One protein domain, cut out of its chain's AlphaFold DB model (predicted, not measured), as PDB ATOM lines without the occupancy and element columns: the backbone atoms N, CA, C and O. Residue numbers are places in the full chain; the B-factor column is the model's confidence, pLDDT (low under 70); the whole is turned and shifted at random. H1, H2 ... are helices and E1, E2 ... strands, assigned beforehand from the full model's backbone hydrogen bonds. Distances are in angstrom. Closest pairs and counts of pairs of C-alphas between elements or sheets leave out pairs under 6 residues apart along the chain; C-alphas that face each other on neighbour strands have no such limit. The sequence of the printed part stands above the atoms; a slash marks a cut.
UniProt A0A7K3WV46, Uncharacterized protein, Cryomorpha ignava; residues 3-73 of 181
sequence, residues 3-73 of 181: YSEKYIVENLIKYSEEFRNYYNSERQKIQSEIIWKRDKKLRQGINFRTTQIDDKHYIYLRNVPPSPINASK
ATOM      1  N   TYR A   3     -53.858  16.125  13.271       97.06
ATOM      2  CA  TYR A   3     -52.428  16.221  12.974       97.06
ATOM      3  C   TYR A   3     -51.679  15.047  13.602       97.06
ATOM      4  O   TYR A   3     -52.136  14.482  14.594       97.06
ATOM      5  N   SER A   4     -50.544  14.664  13.012       97.06
ATOM      6  CA  SER A   4     -49.688  13.637  13.603       97.06
ATOM      7  C   SER A   4     -48.979  14.187  14.834       97.06
ATOM      8  O   SER A   4     -48.567  15.345  14.853       97.06
ATOM      9  N   GLU A   5     -48.790  13.338  15.840       97.06
ATOM     10  CA  GLU A   5     -48.068  13.704  17.057       97.06
ATOM     11  C   GLU A   5     -46.669  14.235  16.741       97.06
ATOM     12  O   GLU A   5     -46.328  15.332  17.165       97.06
ATOM     13  N   LYS A   6     -45.916  13.527  15.884       97.06
ATOM     14  CA  LYS A   6     -44.581  13.948  15.431       97.06
ATOM     15  C   LYS A   6     -44.563  15.401  14.948       97.06
ATOM     16  O   LYS A   6     -43.690  16.152  15.353       97.06
ATOM     17  N   TYR A   7     -45.533  15.799  14.125       97.31
ATOM     18  CA  TYR A   7     -45.611  17.162  13.598       97.31
ATOM     19  C   TYR A   7     -45.909  18.211  14.679       97.31
ATOM     20  O   TYR A   7     -45.468  19.353  14.577       97.31
ATOM     21  N   ILE A   8     -46.659  17.839  15.718       97.25
ATOM     22  CA  ILE A   8     -46.961  18.732  16.839       97.25
ATOM     23  C   ILE A   8     -45.742  18.903  17.747       97.25
ATOM     24  O   ILE A   8     -45.425  20.028  18.131       97.25
ATOM     25  N   VAL A   9     -45.061  17.804  18.079       97.38
ATOM     26  CA  VAL A   9     -44.029  17.797  19.125       97.38
ATOM     27  C   VAL A   9     -42.618  18.054  18.606       97.38
ATOM     28  O   VAL A   9     -41.760  18.430  19.396       97.38
ATOM     29  N   GLU A  10     -42.344  17.898  17.304       97.62
ATOM     30  CA  GLU A  10     -40.976  17.998  16.762       97.62
ATOM     31  C   GLU A  10     -40.287  19.324  17.096       97.62
ATOM     32  O   GLU A  10     -39.122  19.333  17.485       97.62
ATOM     33  N   ASN A  11     -41.013  20.440  16.998       96.81
ATOM     34  CA  ASN A  11     -40.464  21.751  17.328       96.81
ATOM     35  C   ASN A  11     -40.315  21.930  18.839       96.81
ATOM     36  O   ASN A  11     -39.330  22.512  19.275       96.81
ATOM     37  N   LEU A  12     -41.245  21.403  19.639       97.81
ATOM     38  CA  LEU A  12     -41.153  21.478  21.098       97.81
ATOM     39  C   LEU A  12     -39.914  20.718  21.593       97.81
ATOM     40  O   LEU A  12     -39.084  21.291  22.281       97.81
ATOM     41  N   ILE A  13     -39.715  19.482  21.122       98.25
ATOM     42  CA  ILE A  13     -38.543  18.645  21.438       98.25
ATOM     43  C   ILE A  13     -37.231  19.294  20.968       98.25
ATOM     44  O   ILE A  13     -36.175  19.127  21.586       98.25
ATOM     45  N   LYS A  14     -37.266  19.999  19.832       98.00
ATOM     46  CA  LYS A  14     -36.080  20.648  19.271       98.00
ATOM     47  C   LYS A  14     -35.688  21.918  20.027       98.00
ATOM     48  O   LYS A  14     -34.495  22.199  20.109       98.00
ATOM     49  N   TYR A  15     -36.665  22.686  20.510       98.12
ATOM     50  CA  TYR A  15     -36.458  24.057  20.986       98.12
ATOM     51  C   TYR A  15     -36.736  24.279  22.481       98.12
ATOM     52  O   TYR A  15     -36.411  25.358  22.961       98.12
ATOM     53  N   SER A  16     -37.290  23.305  23.206       98.19
ATOM     54  CA  SER A  16     -37.404  23.310  24.672       98.19
ATOM     55  C   SER A  16     -36.740  22.054  25.229       98.19
ATOM     56  O   SER A  16     -37.084  20.924  24.862       98.19
ATOM     57  N   GLU A  17     -35.737  22.260  26.076       98.25
ATOM     58  CA  GLU A  17     -35.009  21.176  26.728       98.25
ATOM     59  C   GLU A  17     -35.878  20.492  27.782       98.25
ATOM     60  O   GLU A  17     -35.967  19.263  27.794       98.25
ATOM     61  N   GLU A  18     -36.605  21.295  28.548       98.25
ATOM     62  CA  GLU A  18     -37.603  20.919  29.548       98.25
ATOM     63  C   GLU A  18     -38.628  19.964  28.923       98.25
ATOM     64  O   GLU A  18     -38.819  18.832  29.371       98.25
ATOM     65  N   PHE A  19     -39.205  20.352  27.779       98.56
ATOM     66  CA  PHE A  19     -40.181  19.526  27.072       98.56
ATOM     67  C   PHE A  19     -39.599  18.253  26.499       98.56
ATOM     68  O   PHE A  19     -40.259  17.218  26.512       98.56
ATOM     69  N   ARG A  20     -38.375  18.298  25.977       98.69
ATOM     70  CA  ARG A  20     -37.702  17.088  25.508       98.69
ATOM     71  C   ARG A  20     -37.494  16.102  26.659       98.69
ATOM     72  O   ARG A  20     -37.749  14.913  26.468       98.69
ATOM     73  N   ASN A  21     -37.062  16.584  27.821       98.62
ATOM     74  CA  ASN A  21     -36.828  15.763  29.008       98.62
ATOM     75  C   ASN A  21     -38.141  15.171  29.530       98.62
ATOM     76  O   ASN A  21     -38.234  13.951  29.701       98.62
ATOM     77  N   TYR A  22     -39.171  16.010  29.661       98.69
ATOM     78  CA  TYR A  22     -40.535  15.614  30.004       98.69
ATOM     79  C   TYR A  22     -41.070  14.550  29.045       98.69
ATOM     80  O   TYR A  22     -41.426  13.443  29.445       98.69
ATOM     81  N   TYR A  23     -41.074  14.843  27.745       98.50
ATOM     82  CA  TYR A  23     -41.691  13.985  26.741       98.50
ATOM     83  C   TYR A  23     -41.007  12.615  26.669       98.50
ATOM     84  O   TYR A  23     -41.690  11.598  26.581       98.50
ATOM     85  N   ASN A  24     -39.677  12.558  26.762       98.25
ATOM     86  CA  ASN A  24     -38.943  11.290  26.779       98.25
ATOM     87  C   ASN A  24     -39.202  10.451  28.044       98.25
ATOM     88  O   ASN A  24     -39.052   9.231  27.989       98.25
ATOM     89  N   SER A  25     -39.559  11.097  29.157       98.31
ATOM     90  CA  SER A  25     -39.732  10.461  30.470       98.31
ATOM     91  C   SER A  25     -41.183  10.115  30.798       98.31
ATOM     92  O   SER A  25     -41.429   9.210  31.593       98.31
ATOM     93  N   GLU A  26     -42.150  10.799  30.191       98.31
ATOM     94  CA  GLU A  26     -43.568  10.670  30.536       98.31
ATOM     95  C   GLU A  26     -44.403  10.040  29.416       98.31
ATOM     96  O   GLU A  26     -45.335   9.273  29.681       98.31
ATOM     97  N   ARG A  27     -44.061  10.285  28.142       96.81
ATOM     98  CA  ARG A  27     -44.924   9.921  27.006       96.81
ATOM     99  C   ARG A  27     -45.243   8.429  26.933       96.81
ATOM    100  O   ARG A  27     -46.354   8.061  26.546       96.81
ATOM    101  N   GLN A  28     -44.297   7.563  27.280       96.69
ATOM    102  CA  GLN A  28     -44.451   6.107  27.229       96.69
ATOM    103  C   GLN A  28     -45.430   5.553  28.274       96.69
ATOM    104  O   GLN A  28     -45.873   4.413  28.141       96.69
ATOM    105  N   LYS A  29     -45.793   6.345  29.295       97.19
ATOM    106  CA  LYS A  29     -46.837   5.981  30.267       97.19
ATOM    107  C   LYS A  29     -48.235   6.048  29.637       97.19
ATOM    108  O   LYS A  29     -49.142   5.358  30.091       97.19
ATOM    109  N   ILE A  30     -48.401   6.824  28.561       95.19
ATOM    110  CA  ILE A  30     -49.659   6.957  27.821       95.19
ATOM    111  C   ILE A  30     -49.769   5.836  26.780       95.19
ATOM    112  O   ILE A  30     -49.160   5.894  25.706       95.19
ATOM    113  N   GLN A  31     -50.574   4.818  27.088       92.12
ATOM    114  CA  GLN A  31     -50.795   3.658  26.210       92.12
ATOM    115  C   GLN A  31     -51.867   3.904  25.140       92.12
ATOM    116  O   GLN A  31     -51.851   3.300  24.069       92.12
ATOM    117  N   SER A  32     -52.810   4.788  25.440       91.50
ATOM    118  CA  SER A  32     -53.928   5.168  24.581       91.50
ATOM    119  C   SER A  32     -53.509   6.103  23.443       91.50
ATOM    120  O   SER A  32     -52.539   6.855  23.541       91.50
ATOM    121  N   GLU A  33     -54.294   6.108  22.366       93.00
ATOM    122  CA  GLU A  33     -54.099   7.029  21.243       93.00
ATOM    123  C   GLU A  33     -54.380   8.486  21.660       93.00
ATOM    124  O   GLU A  33     -55.414   8.782  22.268       93.00
ATOM    125  N   ILE A  34     -53.481   9.400  21.271       96.50
ATOM    126  CA  ILE A  34     -53.667  10.852  21.396       96.50
ATOM    127  C   ILE A  34     -53.992  11.434  20.018       96.50
ATOM    128  O   ILE A  34     -53.180  11.396  19.090       96.50
ATOM    129  N   ILE A  35     -55.180  12.016  19.885       96.88
ATOM    130  CA  ILE A  35     -55.646  12.683  18.674       96.88
ATOM    131  C   ILE A  35     -55.464  14.196  18.821       96.88
ATOM    132  O   ILE A  35     -56.218  14.878  19.515       96.88
ATOM    133  N   TRP A  36     -54.514  14.746  18.072       97.31
ATOM    134  CA  TRP A  36     -54.227  16.178  18.052       97.31
ATOM    135  C   TRP A  36     -55.140  16.908  17.063       97.31
ATOM    136  O   TRP A  36     -55.170  16.579  15.871       97.31
ATOM    137  N   LYS A  37     -55.900  17.906  17.526       96.69
ATOM    138  CA  LYS A  37     -56.883  18.641  16.711       96.69
ATOM    139  C   LYS A  37     -56.694  20.142  16.802       96.69
ATOM    140  O   LYS A  37     -56.666  20.707  17.883       96.69
ATOM    141  N   ARG A  38     -56.713  20.830  15.661       95.31
ATOM    142  CA  ARG A  38     -56.836  22.292  15.678       95.31
ATOM    143  C   ARG A  38     -58.272  22.709  15.991       95.31
ATOM    144  O   ARG A  38     -59.179  22.307  15.257       95.31
ATOM    145  N   ASP A  39     -58.451  23.582  16.977       93.81
ATOM    146  CA  ASP A  39     -59.721  24.245  17.269       93.81
ATOM    147  C   ASP A  39     -59.541  25.757  17.485       93.81
ATOM    148  O   ASP A  39     -59.048  26.226  18.505       93.81
ATOM    149  N   LYS A  40     -59.983  26.547  16.497       90.12
ATOM    150  CA  LYS A  40     -59.966  28.018  16.572       90.12
ATOM    151  C   LYS A  40     -61.077  28.590  17.462       90.12
ATOM    152  O   LYS A  40     -61.068  29.791  17.717       90.12
ATOM    153  N   LYS A  41     -62.044  27.764  17.874       89.75
ATOM    154  CA  LYS A  41     -63.202  28.150  18.690       89.75
ATOM    155  C   LYS A  41     -62.972  27.939  20.185       89.75
ATOM    156  O   LYS A  41     -63.901  28.162  20.958       89.75
ATOM    157  N   LEU A  42     -61.765  27.537  20.597       85.56
ATOM    158  CA  LEU A  42     -61.394  27.555  22.009       85.56
ATOM    159  C   LEU A  42     -61.704  28.940  22.597       85.56
ATOM    160  O   LEU A  42     -61.514  29.972  21.938       85.56
ATOM    161  N   ARG A  43     -62.212  28.959  23.833       78.50
ATOM    162  CA  ARG A  43     -62.547  30.207  24.534       78.50
ATOM    163  C   ARG A  43     -61.306  31.084  24.640       78.50
ATOM    164  O   ARG A  43     -60.201  30.559  24.705       78.50
ATOM    165  N   GLN A  44     -61.484  32.401  24.601       73.81
ATOM    166  CA  GLN A  44     -60.376  33.341  24.776       73.81
ATOM    167  C   GLN A  44     -59.587  32.994  26.050       73.81
ATOM    168  O   GLN A  44     -60.202  32.633  27.048       73.81
ATOM    169  N   GLY A  45     -58.256  33.025  25.956       75.44
ATOM    170  CA  GLY A  45     -57.335  32.586  27.011       75.44
ATOM    171  C   GLY A  45     -56.959  31.105  26.978       75.44
ATOM    172  O   GLY A  45     -55.835  30.718  27.270       75.44
ATOM    173  N   ILE A  46     -57.840  30.253  26.449       80.56
ATOM    174  CA  ILE A  46     -57.557  28.823  26.309       80.56
ATOM    175  C   ILE A  46     -56.840  28.575  24.981       80.56
ATOM    176  O   ILE A  46     -57.415  28.745  23.895       80.56
ATOM    177  N   ASN A  47     -55.575  28.165  25.053       84.81
ATOM    178  CA  ASN A  47     -54.781  27.789  23.879       84.81
ATOM    179  C   ASN A  47     -54.741  26.279  23.650       84.81
ATOM    180  O   ASN A  47     -54.615  25.852  22.494       84.81
ATOM    181  N   PHE A  48     -54.918  25.505  24.720       90.06
ATOM    182  CA  PHE A  48     -54.888  24.052  24.722       90.06
ATOM    183  C   PHE A  48     -56.004  23.508  25.614       90.06
ATOM    184  O   PHE A  48     -56.481  24.213  26.498       90.06
ATOM    185  N   ARG A  49     -56.511  22.320  25.287       89.81
ATOM    186  CA  ARG A  49     -57.475  21.599  26.124       89.81
ATOM    187  C   ARG A  49     -57.381  20.114  25.843       89.81
ATOM    188  O   ARG A  49     -57.521  19.710  24.683       89.81
ATOM    189  N   THR A  50     -57.295  19.314  26.892       91.75
ATOM    190  CA  THR A  50     -57.467  17.866  26.806       91.75
ATOM    191  C   THR A  50     -58.900  17.452  27.116       91.75
ATOM    192  O   THR A  50     -59.575  17.993  27.990       91.75
ATOM    193  N   THR A  51     -59.393  16.457  26.388       88.44
ATOM    194  CA  THR A  51     -60.601  15.715  26.759       88.44
ATOM    195  C   THR A  51     -60.445  14.250  26.385       88.44
ATOM    196  O   THR A  51     -59.613  13.892  25.549       88.44
ATOM    197  N   GLN A  52     -61.265  13.400  26.984       86.25
ATOM    198  CA  GLN A  52     -61.373  12.000  26.609       86.25
ATOM    199  C   GLN A  52     -62.782  11.727  26.106       86.25
ATOM    200  O   GLN A  52     -63.762  12.132  26.730       86.25
ATOM    201  N   ILE A  53     -62.864  11.039  24.973       83.12
ATOM    202  CA  ILE A  53     -64.115  10.527  24.423       83.12
ATOM    203  C   ILE A  53     -63.869   9.044  24.167       83.12
ATOM    204  O   ILE A  53     -62.957   8.698  23.414       83.12
ATOM    205  N   ASP A  54     -64.650   8.196  24.834       83.25
ATOM    206  CA  ASP A  54     -64.434   6.749  24.892       83.25
ATOM    207  C   ASP A  54     -62.992   6.427  25.348       83.25
ATOM    208  O   ASP A  54     -62.519   6.985  26.339       83.25
ATOM    209  N   ASP A  55     -62.262   5.585  24.618       84.81
ATOM    210  CA  ASP A  55     -60.884   5.183  24.942       84.81
ATOM    211  C   ASP A  55     -59.813   6.051  24.249       84.81
ATOM    212  O   ASP A  55     -58.662   5.636  24.090       84.81
ATOM    213  N   LYS A  56     -60.185   7.250  23.778       90.00
ATOM    214  CA  LYS A  56     -59.287   8.138  23.026       90.00
ATOM    215  C   LYS A  56     -59.116   9.489  23.695       90.00
ATOM    216  O   LYS A  56     -60.090  10.132  24.095       90.00
ATOM    217  N   HIS A  57     -57.874   9.963  23.721       93.75
ATOM    218  CA  HIS A  57     -57.556  11.305  24.189       93.75
ATOM    219  C   HIS A  57     -57.527  12.274  23.021       93.75
ATOM    220  O   HIS A  57     -57.016  11.968  21.947       93.75
ATOM    221  N   TYR A  58     -58.060  13.466  23.240       94.50
ATOM    222  CA  TYR A  58     -58.018  14.558  22.287       94.50
ATOM    223  C   TYR A  58     -57.309  15.734  22.929       94.50
ATOM    224  O   TYR A  58     -57.763  16.215  23.963       94.50
ATOM    225  N   ILE A  59     -56.255  16.221  22.277       95.94
ATOM    226  CA  ILE A  59     -55.628  17.497  22.620       95.94
ATOM    227  C   ILE A  59     -56.015  18.500  21.541       95.94
ATOM    228  O   ILE A  59     -55.660  18.362  20.362       95.94
ATOM    229  N   TYR A  60     -56.791  19.499  21.943       95.44
ATOM    230  CA  TYR A  60     -57.192  20.605  21.090       95.44
ATOM    231  C   TYR A  60     -56.169  21.728  21.185       95.44
ATOM    232  O   TYR A  60     -55.805  22.128  22.281       95.44
ATOM    233  N   LEU A  61     -55.736  22.259  20.042       94.88
ATOM    234  CA  LEU A  61     -54.783  23.366  19.960       94.88
ATOM    235  C   LEU A  61     -55.386  24.521  19.164       94.88
ATOM    236  O   LEU A  61     -55.908  24.325  18.060       94.88
ATOM    237  N   ARG A  62     -55.251  25.750  19.660       93.50
ATOM    238  CA  ARG A  62     -55.643  26.949  18.901       93.50
ATOM    239  C   ARG A  62     -54.788  27.112  17.638       93.50
ATOM    240  O   ARG A  62     -55.298  27.368  16.536       93.50
ATOM    241  N   ASN A  63     -53.481  26.915  17.802       92.44
ATOM    242  CA  ASN A  63     -52.464  27.050  16.765       92.44
ATOM    243  C   ASN A  63     -51.758  25.716  16.529       92.44
ATOM    244  O   ASN A  63     -51.510  24.963  17.464       92.44
ATOM    245  N   VAL A  64     -51.468  25.424  15.260       93.31
ATOM    246  CA  VAL A  64     -50.797  24.193  14.840       93.31
ATOM    247  C   VAL A  64     -49.752  24.537  13.767       93.31
ATOM    248  O   VAL A  64     -50.151  25.130  12.758       93.31
ATOM    249  N   PRO A  65     -48.466  24.177  13.961       93.38
ATOM    250  CA  PRO A  65     -47.910  23.585  15.186       93.38
ATOM    251  C   PRO A  65     -47.942  24.589  16.360       93.38
ATOM    252  O   PRO A  65     -48.053  25.799  16.124       93.38
ATOM    253  N   PRO A  66     -47.901  24.119  17.620       94.38
ATOM    254  CA  PRO A  66     -47.753  25.006  18.767       94.38
ATOM    255  C   PRO A  66     -46.382  25.696  18.734       94.38
ATOM    256  O   PRO A  66     -45.401  25.148  18.231       94.38
ATOM    257  N   SER A  67     -46.318  26.918  19.264       94.94
ATOM    258  CA  SER A  67     -45.041  27.615  19.451       94.94
ATOM    259  C   SER A  67     -44.285  27.007  20.641       94.94
ATOM    260  O   SER A  67     -44.954  26.711  21.634       94.94
ATOM    261  N   PRO A  68     -42.939  26.887  20.596       94.88
ATOM    262  CA  PRO A  68     -42.122  26.416  21.721       94.88
ATOM    263  C   PRO A  68     -42.360  27.146  23.043       94.88
ATOM    264  O   PRO A  68     -42.251  26.529  24.088       94.88
ATOM    265  N   ILE A  69     -42.785  28.414  23.012       93.69
ATOM    266  CA  ILE A  69     -43.167  29.157  24.228       93.69
ATOM    267  C   ILE A  69     -44.354  28.533  24.981       93.69
ATOM    268  O   ILE A  69     -44.592  28.858  26.128       93.69
ATOM    269  N   ASN A  70     -45.119  27.645  24.342       94.31
ATOM    270  CA  ASN A  70     -46.230  26.932  24.976       94.31
ATOM    271  C   ASN A  70     -45.842  25.510  25.404       94.31
ATOM    272  O   ASN A  70     -46.718  24.660  25.548       94.31
ATOM    273  N   ALA A  71     -44.550  25.208  25.505       96.62
ATOM    274  CA  ALA A  71     -44.084  23.869  25.824       96.62
ATOM    275  C   ALA A  71     -44.612  23.381  27.186       96.62
ATOM    276  O   ALA A  71     -45.145  22.273  27.245       96.62
ATOM    277  N   SER A  72     -44.574  24.232  28.217       96.69
ATOM    278  CA  SER A  72     -45.174  23.990  29.538       96.69
ATOM    279  C   SER A  72     -46.659  23.641  29.429       96.69
ATOM    280  O   SER A  72     -47.095  22.611  29.926       96.69
ATOM    281  N   LYS A  73     -47.431  24.428  28.672       95.19
ATOM    282  CA  LYS A  73     -48.872  24.204  28.466       95.19
ATOM    283  C   LYS A  73     -49.164  22.885  27.748       95.19
ATOM    284  O   LYS A  73     -50.135  22.212  28.066       95.19
TER     285      LYS A  73
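AT A GLANCE: This is residues 3 to 73 of the 181 residues of an uncharacterized protein of Cryomorpha ignava (UniProt A0A7K3WV46). A small three-stranded sheet and helix H2 form opposite sides, with H1 and H3 between them. The 71 printed residues run H1, H2, E1, E2, E3, H3; the mixed sheet's order is E1, E3, E2, the class mixed. The whole is compact, radius of gyration of the C-alphas 12.1 A, spanning 30 by 27 by 18 A.

IN THESE COORDINATES: H1, residues 5 to 15, begins at C-alpha 5 (-48.068, 13.704, 17.057) and measures 16.0 A; H2, 17 to 29, 19.6 A. E1 is 34 to 38, E2 48 to 53, E3 56 to 61. H3, 68 to 73, ends at C-alpha 73 (-48.872, 24.204, 28.466).

HOW THE PARTS SIT: H1 touches H2 only at the corner, closest C-alphas Ile 13 and Arg 20, 4.4 A. H1 touches H3, closest C-alphas Leu 12 and Pro 68, 5.1 A. H1 only grazes the sheet, with residues 5 to 8. E1 and E3 are parallel, N 35 to O 57 2.8 A; hairpin E2 and E3 is antiparallel, N 58 to O 51 2.8 A. O i to N i+4 pairs within hydrogen-bond range: H1 5 of 7, H2 7 of 9, H3 0 of 2, its i+3 pairs 2 of 3.

THE WHOLE: The farthest C-alphas, Tyr 15 and Asp 54, are 33.1 A apart. The printed part has no cut and no long link; no printed residue is under 70 in pLDDT.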